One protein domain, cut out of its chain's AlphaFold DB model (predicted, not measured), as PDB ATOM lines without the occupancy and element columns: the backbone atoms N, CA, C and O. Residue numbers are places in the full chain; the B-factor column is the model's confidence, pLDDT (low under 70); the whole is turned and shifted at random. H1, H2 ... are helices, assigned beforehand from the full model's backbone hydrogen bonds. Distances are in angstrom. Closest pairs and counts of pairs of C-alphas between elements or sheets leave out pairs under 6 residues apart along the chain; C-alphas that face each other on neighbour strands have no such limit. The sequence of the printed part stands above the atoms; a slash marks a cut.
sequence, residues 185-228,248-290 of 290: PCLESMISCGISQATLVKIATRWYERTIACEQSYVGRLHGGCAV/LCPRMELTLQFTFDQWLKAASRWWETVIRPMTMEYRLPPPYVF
ATOM      1  N   PRO A 185     118.437 122.935 212.365       81.65
ATOM      2  CA  PRO A 185     117.474 121.847 212.221       81.65
ATOM      3  C   PRO A 185     116.021 122.347 212.328       81.65
ATOM      4  O   PRO A 185     115.681 123.045 213.273       81.65
ATOM      5  N   CYS A 186     115.136 121.993 211.390       76.28
ATOM      6  CA  CYS A 186     113.733 122.425 211.442       76.28
ATOM      7  C   CYS A 186     112.867 121.439 212.245       76.28
ATOM      8  O   CYS A 186     112.883 120.236 211.967       76.28
ATOM      9  N   LEU A 187     112.067 121.961 213.186       72.73
ATOM     10  CA  LEU A 187     111.115 121.185 213.997       72.73
ATOM     11  C   LEU A 187     110.195 120.321 213.124       72.73
ATOM     12  O   LEU A 187     110.108 119.114 213.323       72.73
ATOM     13  N   GLU A 188     109.575 120.925 212.111       71.39
ATOM     14  CA  GLU A 188     108.555 120.288 211.262       71.39
ATOM     15  C   GLU A 188     109.118 119.105 210.463       71.39
ATOM     16  O   GLU A 188     108.510 118.033 210.386       71.39
ATOM     17  N   SER A 189     110.330 119.267 209.923       61.73
ATOM     18  CA  SER A 189     110.997 118.207 209.163       61.73
ATOM     19  C   SER A 189     111.379 117.006 210.028       61.73
ATOM     20  O   SER A 189     111.333 115.875 209.557       61.73
ATOM     21  N   MET A 190     111.720 117.224 211.302       63.30
ATOM     22  CA  MET A 190     112.197 116.151 212.177       63.30
ATOM     23  C   MET A 190     111.072 115.377 212.857       63.30
ATOM     24  O   MET A 190     111.220 114.173 213.072       63.30
ATOM     25  N   ILE A 191     109.942 116.037 213.124       62.07
ATOM     26  CA  ILE A 191     108.716 115.377 213.596       62.07
ATOM     27  C   ILE A 191     108.254 114.351 212.554       62.07
ATOM     28  O   ILE A 191     107.946 113.213 212.901       62.07
ATOM     29  N   SER A 192     108.319 114.714 211.270       64.31
ATOM     30  CA  SER A 192     107.977 113.826 210.151       64.31
ATOM     31  C   SER A 192     108.914 112.612 210.030       64.31
ATOM     32  O   SER A 192     108.512 111.568 209.527       64.31
ATOM     33  N   CYS A 193     110.153 112.718 210.522       62.24
ATOM     34  CA  CYS A 193     111.149 111.642 210.500       62.24
ATOM     35  C   CYS A 193     111.141 110.751 211.756       62.24
ATOM     36  O   CYS A 193     112.011 109.891 211.885       62.24
ATOM     37  N   GLY A 194     110.219 110.956 212.704       72.58
ATOM     38  CA  GLY A 194     110.173 110.174 213.947       72.58
ATOM     39  C   GLY A 194     111.370 110.412 214.878       72.58
ATOM     40  O   GLY A 194     111.706 109.558 215.698       72.58
ATOM     41  N   ILE A 195     112.047 111.558 214.757       74.91
ATOM     42  CA  ILE A 195     113.204 111.893 215.593       74.91
ATOM     43  C   ILE A 195     112.715 112.284 216.991       74.91
ATOM     44  O   ILE A 195     111.907 113.197 217.148       74.91
ATOM     45  N   SER A 196     113.238 111.616 218.025       81.99
ATOM     46  CA  SER A 196     112.904 111.956 219.414       81.99
ATOM     47  C   SER A 196     113.338 113.385 219.772       81.99
ATOM     48  O   SER A 196     114.381 113.859 219.312       81.99
ATOM     49  N   GLN A 197     112.600 114.054 220.663       80.64
ATOM     50  CA  GLN A 197     112.946 115.409 221.113       80.64
ATOM     51  C   GLN A 197     114.345 115.475 221.748       80.64
ATOM     52  O   GLN A 197     115.095 116.415 221.497       80.64
ATOM     53  N   ALA A 198     114.753 114.439 222.487       82.87
ATOM     54  CA  ALA A 198     116.102 114.345 223.045       82.87
ATOM     55  C   ALA A 198     117.187 114.284 221.953       82.87
ATOM     56  O   ALA A 198     118.264 114.866 222.101       82.87
ATOM     57  N   THR A 199     116.913 113.598 220.841       82.37
ATOM     58  CA  THR A 199     117.811 113.556 219.680       82.37
ATOM     59  C   THR A 199     117.872 114.914 218.987       82.37
ATOM     60  O   THR A 199     118.967 115.379 218.672       82.37
ATOM     61  N   LEU A 200     116.730 115.582 218.804       82.27
ATOM     62  CA  LEU A 200     116.673 116.925 218.225       82.27
ATOM     63  C   LEU A 200     117.495 117.926 219.047       82.27
ATOM     64  O   LEU A 200     118.306 118.651 218.472       82.27
ATOM     65  N   VAL A 201     117.352 117.920 220.376       83.78
ATOM     66  CA  VAL A 201     118.146 118.774 221.275       83.78
ATOM     67  C   VAL A 201     119.639 118.517 221.076       83.78
ATOM     68  O   VAL A 201     120.389 119.460 220.859       83.78
ATOM     69  N   LYS A 202     120.082 117.253 221.024       83.80
ATOM     70  CA  LYS A 202     121.494 116.914 220.762       83.80
ATOM     71  C   LYS A 202     121.994 117.439 219.412       83.80
ATOM     72  O   LYS A 202     123.123 117.922 219.329       83.80
ATOM     73  N   ILE A 203     121.190 117.324 218.353       84.07
ATOM     74  CA  ILE A 203     121.551 117.816 217.012       84.07
ATOM     75  C   ILE A 203     121.677 119.342 217.028       84.07
ATOM     76  O   ILE A 203     122.672 119.886 216.550       84.07
ATOM     77  N   ALA A 204     120.700 120.025 217.619       86.07
ATOM     78  CA  ALA A 204     120.673 121.473 217.750       86.07
ATOM     79  C   ALA A 204     121.822 122.023 218.606       86.07
ATOM     80  O   ALA A 204     122.481 122.972 218.188       86.07
ATOM     81  N   THR A 205     122.131 121.399 219.746       85.09
ATOM     82  CA  THR A 205     123.285 121.767 220.579       85.09
ATOM     83  C   THR A 205     124.591 121.647 219.797       85.09
ATOM     84  O   THR A 205     125.390 122.577 219.786       85.09
ATOM     85  N   ARG A 206     124.789 120.552 219.050       85.08
ATOM     86  CA  ARG A 206     125.984 120.387 218.203       85.08
ATOM     87  C   ARG A 206     126.070 121.433 217.093       85.08
ATOM     88  O   ARG A 206     127.163 121.886 216.758       85.08
ATOM     89  N   TRP A 207     124.935 121.793 216.495       88.39
ATOM     90  CA  TRP A 207     124.864 122.875 215.513       88.39
ATOM     91  C   TRP A 207     125.255 124.219 216.144       88.39
ATOM     92  O   TRP A 207     126.065 124.955 215.576       88.39
ATOM     93  N   TYR A 208     124.742 124.502 217.342       88.49
ATOM     94  CA  TYR A 208     125.017 125.717 218.104       88.49
ATOM     95  C   TYR A 208     126.502 125.856 218.450       88.49
ATOM     96  O   TYR A 208     127.120 126.857 218.091       88.49
ATOM     97  N   GLU A 209     127.098 124.830 219.059       85.13
ATOM     98  CA  GLU A 209     128.512 124.817 219.457       85.13
ATOM     99  C   GLU A 209     129.442 125.094 218.273       85.13
ATOM    100  O   GLU A 209     130.366 125.902 218.367       85.13
ATOM    101  N   ARG A 210     129.172 124.471 217.118       79.28
ATOM    102  CA  ARG A 210     129.949 124.702 215.891       79.28
ATOM    103  C   ARG A 210     129.761 126.110 215.343       79.28
ATOM    104  O   ARG A 210     130.733 126.727 214.912       79.28
ATOM    105  N   THR A 211     128.530 126.613 215.354       85.15
ATOM    106  CA  THR A 211     128.218 127.965 214.880       85.15
ATOM    107  C   THR A 211     128.933 129.011 215.732       85.15
ATOM    108  O   THR A 211     129.521 129.938 215.181       85.15
ATOM    109  N   ILE A 212     128.970 128.828 217.055       83.59
ATOM    110  CA  ILE A 212     129.722 129.694 217.972       83.59
ATOM    111  C   ILE A 212     131.226 129.592 217.749       83.59
ATOM    112  O   ILE A 212     131.892 130.621 217.660       83.59
ATOM    113  N   ALA A 213     131.772 128.380 217.628       79.98
ATOM    114  CA  ALA A 213     133.209 128.184 217.425       79.98
ATOM    115  C   ALA A 213     133.725 128.909 216.170       79.98
ATOM    116  O   ALA A 213     134.854 129.396 216.138       79.98
ATOM    117  N   CYS A 214     132.881 129.015 215.146       76.23
ATOM    118  CA  CYS A 214     133.196 129.694 213.898       76.23
ATOM    119  C   CYS A 214     132.708 131.153 213.843       76.23
ATOM    120  O   CYS A 214     132.985 131.846 212.864       76.23
ATOM    121  N   GLU A 215     132.018 131.652 214.872       77.84
ATOM    122  CA  GLU A 215     131.326 132.943 214.840       77.84
ATOM    123  C   GLU A 215     132.269 134.106 214.543       77.84
ATOM    124  O   GLU A 215     131.960 134.941 213.697       77.84
ATOM    125  N   GLN A 216     133.462 134.125 215.141       71.63
ATOM    126  CA  GLN A 216     134.468 135.158 214.865       71.63
ATOM    127  C   GLN A 216     134.859 135.209 213.378       71.63
ATOM    128  O   GLN A 216     135.079 136.289 212.825       71.63
ATOM    129  N   SER A 217     134.886 134.052 212.706       71.56
ATOM    130  CA  SER A 217     135.165 133.967 211.267       71.56
ATOM    131  C   SER A 217     134.018 134.522 210.426       71.56
ATOM    132  O   SER A 217     134.260 135.089 209.358       71.56
ATOM    133  N   TYR A 218     132.776 134.374 210.895       71.66
ATOM    134  CA  TYR A 218     131.588 134.915 210.238       71.66
ATOM    135  C   TYR A 218     131.505 136.422 210.445       71.66
ATOM    136  O   TYR A 218     131.347 137.154 209.477       71.66
ATOM    137  N   VAL A 219     131.701 136.898 211.678       68.91
ATOM    138  CA  VAL A 219     131.646 138.317 212.056       68.91
ATOM    139  C   VAL A 219     132.551 139.155 211.157       68.91
ATOM    140  O   VAL A 219     132.077 140.135 210.589       68.91
ATOM    141  N   GLY A 220     133.801 138.740 210.924       65.70
ATOM    142  CA  GLY A 220     134.710 139.464 210.025       65.70
ATOM    143  C   GLY A 220     134.201 139.572 208.579       65.70
ATOM    144  O   GLY A 220     134.398 140.594 207.925       65.70
ATOM    145  N   ARG A 221     133.492 138.551 208.083       64.75
ATOM    146  CA  ARG A 221     132.914 138.526 206.726       64.75
ATOM    147  C   ARG A 221     131.609 139.309 206.635       64.75
ATOM    148  O   ARG A 221     131.398 140.021 205.659       64.75
ATOM    149  N   LEU A 222     130.769 139.212 207.663       67.66
ATOM    150  CA  LEU A 222     129.496 139.924 207.764       67.66
ATOM    151  C   LEU A 222     129.725 141.441 207.833       67.66
ATOM    152  O   LEU A 222     129.032 142.196 207.153       67.66
ATOM    153  N   HIS A 223     130.753 141.885 208.564       63.95
ATOM    154  CA  HIS A 223     131.149 143.297 208.607       63.95
ATOM    155  C   HIS A 223     131.743 143.772 207.270       63.95
ATOM    156  O   HIS A 223     131.449 144.885 206.841       63.95
ATOM    157  N   GLY A 224     132.512 142.925 206.573       55.01
ATOM    158  CA  GLY A 224     133.078 143.245 205.255       55.01
ATOM    159  C   GLY A 224     132.043 143.371 204.126       55.01
ATOM    160  O   GLY A 224     132.266 144.121 203.180       55.01
ATOM    161  N   GLY A 225     130.897 142.687 204.234       51.07
ATOM    162  CA  GLY A 225     129.795 142.757 203.263       51.07
ATOM    163  C   GLY A 225     128.830 143.933 203.463       51.07
ATOM    164  O   GLY A 225     128.122 144.313 202.533       51.07
ATOM    165  N   CYS A 226     128.820 144.562 204.644       42.38
ATOM    166  CA  CYS A 226     127.886 145.649 204.965       42.38
ATOM    167  C   CYS A 226     128.152 146.957 204.189       42.38
ATOM    168  O   CYS A 226     127.291 147.833 204.132       42.38
ATOM    169  N   ALA A 227     129.308 147.085 203.530       37.29
ATOM    170  CA  ALA A 227     129.630 148.240 202.691       37.29
ATOM    171  C   ALA A 227     129.026 148.174 201.268       37.29
ATOM    172  O   ALA A 227     129.043 149.179 200.562       37.29
ATOM    173  N   VAL A 228     128.452 147.039 200.835       34.53
ATOM    174  CA  VAL A 228     128.032 146.815 199.430       34.53
ATOM    175  C   VAL A 228     126.523 146.551 199.292       34.53
ATOM    176  O   VAL A 228     126.070 145.813 198.427       34.53
ATOM    177  N   LEU A 248     125.370 138.434 215.501       79.34
ATOM    178  CA  LEU A 248     125.755 137.270 216.290       79.34
ATOM    179  C   LEU A 248     124.644 136.219 216.362       79.34
ATOM    180  O   LEU A 248     123.456 136.541 216.334       79.34
ATOM    181  N   CYS A 249     125.053 134.961 216.499       83.39
ATOM    182  CA  CYS A 249     124.145 133.827 216.626       83.39
ATOM    183  C   CYS A 249     123.362 133.898 217.956       83.39
ATOM    184  O   CYS A 249     123.955 134.215 218.995       83.39
ATOM    185  N   PRO A 250     122.054 133.569 217.974       83.85
ATOM    186  CA  PRO A 250     121.278 133.461 219.208       83.85
ATOM    187  C   PRO A 250     121.924 132.498 220.216       83.85
ATOM    188  O   PRO A 250     122.098 131.307 219.947       83.85
ATOM    189  N   ARG A 251     122.275 133.013 221.400       84.78
ATOM    190  CA  ARG A 251     122.935 132.236 222.461       84.78
ATOM    191  C   ARG A 251     121.944 131.304 223.155       84.78
ATOM    192  O   ARG A 251     120.954 131.768 223.706       84.78
ATOM    193  N   MET A 252     122.250 130.011 223.169       79.84
ATOM    194  CA  MET A 252     121.473 128.990 223.880       79.84
ATOM    195  C   MET A 252     121.706 129.048 225.402       79.84
ATOM    196  O   MET A 252     120.843 128.657 226.179       79.84
ATOM    197  N   GLU A 253     122.867 129.557 225.832       73.92
ATOM    198  CA  GLU A 253     123.279 129.646 227.245       73.92
ATOM    199  C   GLU A 253     122.592 130.773 228.028       73.92
ATOM    200  O   GLU A 253     122.550 130.738 229.255       73.92
ATOM    201  N   LEU A 254     122.062 131.791 227.342       59.06
ATOM    202  CA  LEU A 254     121.619 133.035 227.985       59.06
ATOM    203  C   LEU A 254     120.202 132.973 228.560       59.06
ATOM    204  O   LEU A 254     119.642 134.000 228.939       59.06
ATOM    205  N   THR A 255     119.582 131.797 228.599       54.95
ATOM    206  CA  THR A 255     118.129 131.761 228.609       54.95
ATOM    207  C   THR A 255     117.508 130.712 229.518       54.95
ATOM    208  O   THR A 255     117.048 129.666 229.076       54.95
ATOM    209  N   LEU A 256     117.361 131.066 230.795       59.13
ATOM    210  CA  LEU A 256     116.474 130.351 231.725       59.13
ATOM    211  C   LEU A 256     114.982 130.480 231.347       59.13
ATOM    212  O   LEU A 256     114.169 129.679 231.794       59.13
ATOM    213  N   GLN A 257     114.616 131.475 230.529       66.65
ATOM    214  CA  GLN A 257     113.227 131.757 230.128       66.65
ATOM    215  C   GLN A 257     112.924 131.469 228.648       66.65
ATOM    216  O   GLN A 257     111.780 131.601 228.220       66.65
ATOM    217  N   PHE A 258     113.924 131.093 227.852       70.82
ATOM    218  CA  PHE A 258     113.753 130.848 226.419       70.82
ATOM    219  C   PHE A 258     113.665 129.349 226.202       70.82
ATOM    220  O   PHE A 258     114.603 128.601 226.480       70.82
ATOM    221  N   THR A 259     112.513 128.903 225.731       82.63
ATOM    222  CA  THR A 259     112.325 127.485 225.423       82.63
ATOM    223  C   THR A 259     113.208 127.078 224.244       82.63
ATOM    224  O   THR A 259     113.540 127.897 223.384       82.63
ATOM    225  N   PHE A 260     113.560 125.794 224.168       83.75
ATOM    226  CA  PHE A 260     114.313 125.245 223.039       83.75
ATOM    227  C   PHE A 260     113.663 125.585 221.684       83.75
ATOM    228  O   PHE A 260     114.355 125.963 220.742       83.75
ATOM    229  N   ASP A 261     112.330 125.550 221.610       83.40
ATOM    230  CA  ASP A 261     111.581 125.893 220.398       83.40
ATOM    231  C   ASP A 261     111.691 127.379 220.039       83.40
ATOM    232  O   ASP A 261     111.797 127.734 218.864       83.40
ATOM    233  N   GLN A 262     111.683 128.269 221.037       84.89
ATOM    234  CA  GLN A 262     111.916 129.698 220.815       84.89
ATOM    235  C   GLN A 262     113.347 129.956 220.340       84.89
ATOM    236  O   GLN A 262     113.542 130.741 219.409       84.89
ATOM    237  N   TRP A 263     114.328 129.256 220.916       87.43
ATOM    238  CA  TRP A 263     115.708 129.309 220.447       87.43
ATOM    239  C   TRP A 263     115.835 128.840 219.011       87.43
ATOM    240  O   TRP A 263     116.442 129.534 218.197       87.43
ATOM    241  N   LEU A 264     115.186 127.734 218.662       87.78
ATOM    242  CA  LEU A 264     115.253 127.201 217.316       87.78
ATOM    243  C   LEU A 264     114.611 128.152 216.299       87.78
ATOM    244  O   LEU A 264     115.203 128.427 215.259       87.78
ATOM    245  N   LYS A 265     113.466 128.760 216.638       86.00
ATOM    246  CA  LYS A 265     112.833 129.815 215.826       86.00
ATOM    247  C   LYS A 265     113.737 131.035 215.648       86.00
ATOM    248  O   LYS A 265     113.827 131.571 214.545       86.00
ATOM    249  N   ALA A 266     114.411 131.479 216.706       85.67
ATOM    250  CA  ALA A 266     115.337 132.602 216.625       85.67
ATOM    251  C   ALA A 266     116.581 132.265 215.799       85.67
ATOM    252  O   ALA A 266     117.002 133.090 214.993       85.67
ATOM    253  N   ALA A 267     117.133 131.059 215.943       87.59
ATOM    254  CA  ALA A 267     118.246 130.570 215.135       87.59
ATOM    255  C   ALA A 267     117.863 130.505 213.652       87.59
ATOM    256  O   ALA A 267     118.621 130.980 212.806       87.59
ATOM    257  N   SER A 268     116.671 129.986 213.329       87.12
ATOM    258  CA  SER A 268     116.147 129.975 211.959       87.12
ATOM    259  C   SER A 268     115.997 131.391 211.421       87.12
ATOM    260  O   SER A 268     116.484 131.677 210.334       87.12
ATOM    261  N   ARG A 269     115.394 132.303 212.194       86.36
ATOM    262  CA  ARG A 269     115.233 133.704 211.791       86.36
ATOM    263  C   ARG A 269     116.578 134.384 211.556       86.36
ATOM    264  O   ARG A 269     116.741 135.012 210.523       86.36
ATOM    265  N   TRP A 270     117.535 134.222 212.466       86.91
ATOM    266  CA  TRP A 270     118.889 134.759 212.321       86.91
ATOM    267  C   TRP A 270     119.565 134.239 211.055       86.91
ATOM    268  O   TRP A 270     120.116 135.019 210.279       86.91
ATOM    269  N   TRP A 271     119.487 132.933 210.803       86.20
ATOM    270  CA  TRP A 271     120.071 132.351 209.605       86.20
ATOM    271  C   TRP A 271     119.425 132.927 208.338       86.20
ATOM    272  O   TRP A 271     120.125 133.335 207.420       86.20
ATOM    273  N   GLU A 272     118.100 133.052 208.318       83.13
ATOM    274  CA  GLU A 272     117.326 133.615 207.206       83.13
ATOM    275  C   GLU A 272     117.591 135.107 206.954       83.13
ATOM    276  O   GLU A 272     117.627 135.538 205.804       83.13
ATOM    277  N   THR A 273     117.784 135.912 208.001       79.64
ATOM    278  CA  THR A 273     117.918 137.374 207.871       79.64
ATOM    279  C   THR A 273     119.360 137.865 207.829       79.64
ATOM    280  O   THR A 273     119.604 138.956 207.325       79.64
ATOM    281  N   VAL A 274     120.314 137.102 208.369       80.01
ATOM    282  CA  VAL A 274     121.732 137.495 208.469       80.01
ATOM    283  C   VAL A 274     122.606 136.653 207.546       80.01
ATOM    284  O   VAL A 274     123.428 137.200 206.812       80.01
ATOM    285  N   ILE A 275     122.437 135.329 207.566       79.04
ATOM    286  CA  ILE A 275     123.322 134.403 206.850       79.04
ATOM    287  C   ILE A 275     122.876 134.196 205.399       79.04
ATOM    288  O   ILE A 275     123.691 134.366 204.497       79.04
ATOM    289  N   ARG A 276     121.597 133.892 205.140       75.75
ATOM    290  CA  ARG A 276     121.074 133.616 203.790       75.75
ATOM    291  C   ARG A 276     121.338 134.746 202.785       75.75
ATOM    292  O   ARG A 276     121.783 134.444 201.679       75.75
ATOM    293  N   PRO A 277     121.143 136.039 203.117       73.22
ATOM    294  CA  PRO A 277     121.459 137.115 202.179       73.22
ATOM    295  C   PRO A 277     122.942 137.139 201.790       73.22
ATOM    296  O   PRO A 277     123.289 137.543 200.685       73.22
ATOM    297  N   MET A 278     123.815 136.666 202.682       67.88
ATOM    298  CA  MET A 278     125.264 136.620 202.482       67.88
ATOM    299  C   MET A 278     125.728 135.356 201.752       67.88
ATOM    300  O   MET A 278     126.800 135.361 201.148       67.88
ATOM    301  N   THR A 279     124.939 134.278 201.774       64.18
ATOM    302  CA  THR A 279     125.216 133.058 200.998       64.18
ATOM    303  C   THR A 279     124.749 133.161 199.547       64.18
ATOM    304  O   THR A 279     125.053 132.264 198.766       64.18
ATOM    305  N   MET A 280     124.038 134.233 199.172       59.24
ATOM    306  CA  MET A 280     123.385 134.385 197.863       59.24
ATOM    307  C   MET A 280     122.411 133.239 197.530       59.24
ATOM    308  O   MET A 280     122.036 133.061 196.371       59.24
ATOM    309  N   GLU A 281     121.958 132.477 198.532       52.41
ATOM    310  CA  GLU A 281     120.879 131.507 198.350       52.41
ATOM    311  C   GLU A 281     119.553 132.261 198.207       52.41
ATOM    312  O   GLU A 281     118.804 132.477 199.162       52.41
ATOM    313  N   TYR A 282     119.264 132.690 196.981       44.06
ATOM    314  CA  TYR A 282     117.956 133.200 196.601       44.06
ATOM    315  C   TYR A 282     116.933 132.063 196.729       44.06
ATOM    316  O   TYR A 282     116.851 131.186 195.868       44.06
ATOM    317  N   ARG A 283     116.106 132.080 197.783       46.80
ATOM    318  CA  ARG A 283     114.788 131.445 197.676       46.80
ATOM    319  C   ARG A 283     113.964 132.325 196.752       46.80
ATOM    320  O   ARG A 283     113.696 133.480 197.079       46.80
ATOM    321  N   LEU A 284     113.591 131.779 195.599       40.46
ATOM    322  CA  LEU A 284     112.539 132.368 194.779       40.46
ATOM    323  C   LEU A 284     111.333 132.645 195.695       40.46
ATOM    324  O   LEU A 284     111.010 131.782 196.522       40.46
ATOM    325  N   PRO A 285     110.702 133.832 195.613       44.76
ATOM    326  CA  PRO A 285     109.462 134.068 196.337       44.76
ATOM    327  C   PRO A 285     108.478 132.938 195.995       44.76
ATOM    328  O   PRO A 285     108.490 132.460 194.854       44.76
ATOM    329  N   PRO A 286     107.667 132.464 196.960       46.13
ATOM    330  CA  PRO A 286     106.653 131.461 196.667       46.13
ATOM    331  C   PRO A 286     105.818 131.941 195.469       46.13
ATOM    332  O   PRO A 286     105.526 133.140 195.396       46.13
ATOM    333  N   PRO A 287     105.485 131.062 194.504       49.91
ATOM    334  CA  PRO A 287     104.690 131.469 193.357       49.91
ATOM    335  C   PRO A 287     103.384 132.061 193.880       49.91
ATOM    336  O   PRO A 287     102.668 131.407 194.639       49.91
ATOM    337  N   TYR A 288     103.110 133.318 193.527       45.64
ATOM    338  CA  TYR A 288     101.819 133.932 193.797       45.64
ATOM    339  C   TYR A 288     100.757 133.066 193.122       45.64
ATOM    340  O   TYR A 288     100.698 132.988 191.896       45.64
ATOM    341  N   VAL A 289      99.964 132.370 193.933       37.08
ATOM    342  CA  VAL A 289      98.705 131.790 193.484       37.08
ATOM    343  C   VAL A 289      97.756 132.977 193.348       37.08
ATOM    344  O   VAL A 289      97.382 133.574 194.358       37.08
ATOM    345  N   PHE A 290      97.485 133.378 192.108       51.20
ATOM    346  CA  PHE A 290      96.337 134.218 191.771       51.20
ATOM    347  C   PHE A 290      95.107 133.332 191.586       51.20
ATOM    348  O   PHE A 290      95.283 132.200 191.076       51.20
TER     349      PHE A 290
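What this domain is: This is residues 185 to 228 and 248 to 290 of the 290 residues of an uncharacterized protein of Trypanosoma brucei brucei (strain 927/4 GUTat10.1) (UniProt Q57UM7). H2 and H3, one residue between them, make a long bow; H4 spans it like a string, beginning near H2 and ending near H3, while short H1 folds back near the start of H2. Contacts are few, and residues 282 to 290 stick out as a tail. The printed part has 87 residues, all helix by class, in order H1, H2, H3, H4, and is loose: radius of gyration of the C-alphas 15.3 A, spans 43 by 42 by 22 A.

How they stand to each other: Begin at H4, residues 260 to 279, kinked by 33 degrees near residue 273. H2, residues 197 to 213, is close to H4 but not clearly touching; their closest C-alphas, Val 201 and Phe 260, are 7.7 A apart. H3, residues 215 to 225, is also close to H4 but not clearly touching, at Leu 222 and Met 278, closest C-alphas 7.5 A apart. H1, residues 187 to 192, is close to H2 but not clearly touching, at Met 190 and Leu 200, closest C-alphas 7.6 A apart. In H1 and H2 every O i to N i+4 pair is within hydrogen-bond range; H3 has 6 of 7, H4 13 of 16.

Where its parts are: Find C-alpha 187 at (111.115, 121.185, 213.997), where H1 begins. H2 measures 24.2 A; H4 runs 25.8 A to C-alpha 279 at (125.216, 133.058, 200.998).

The domain as a whole: Residues 229 to 247 are cut out, leaving C-alphas 228 and 248 19.5 A apart. The model's pLDDT is under 70 at 32 residues, among them 278 to 290.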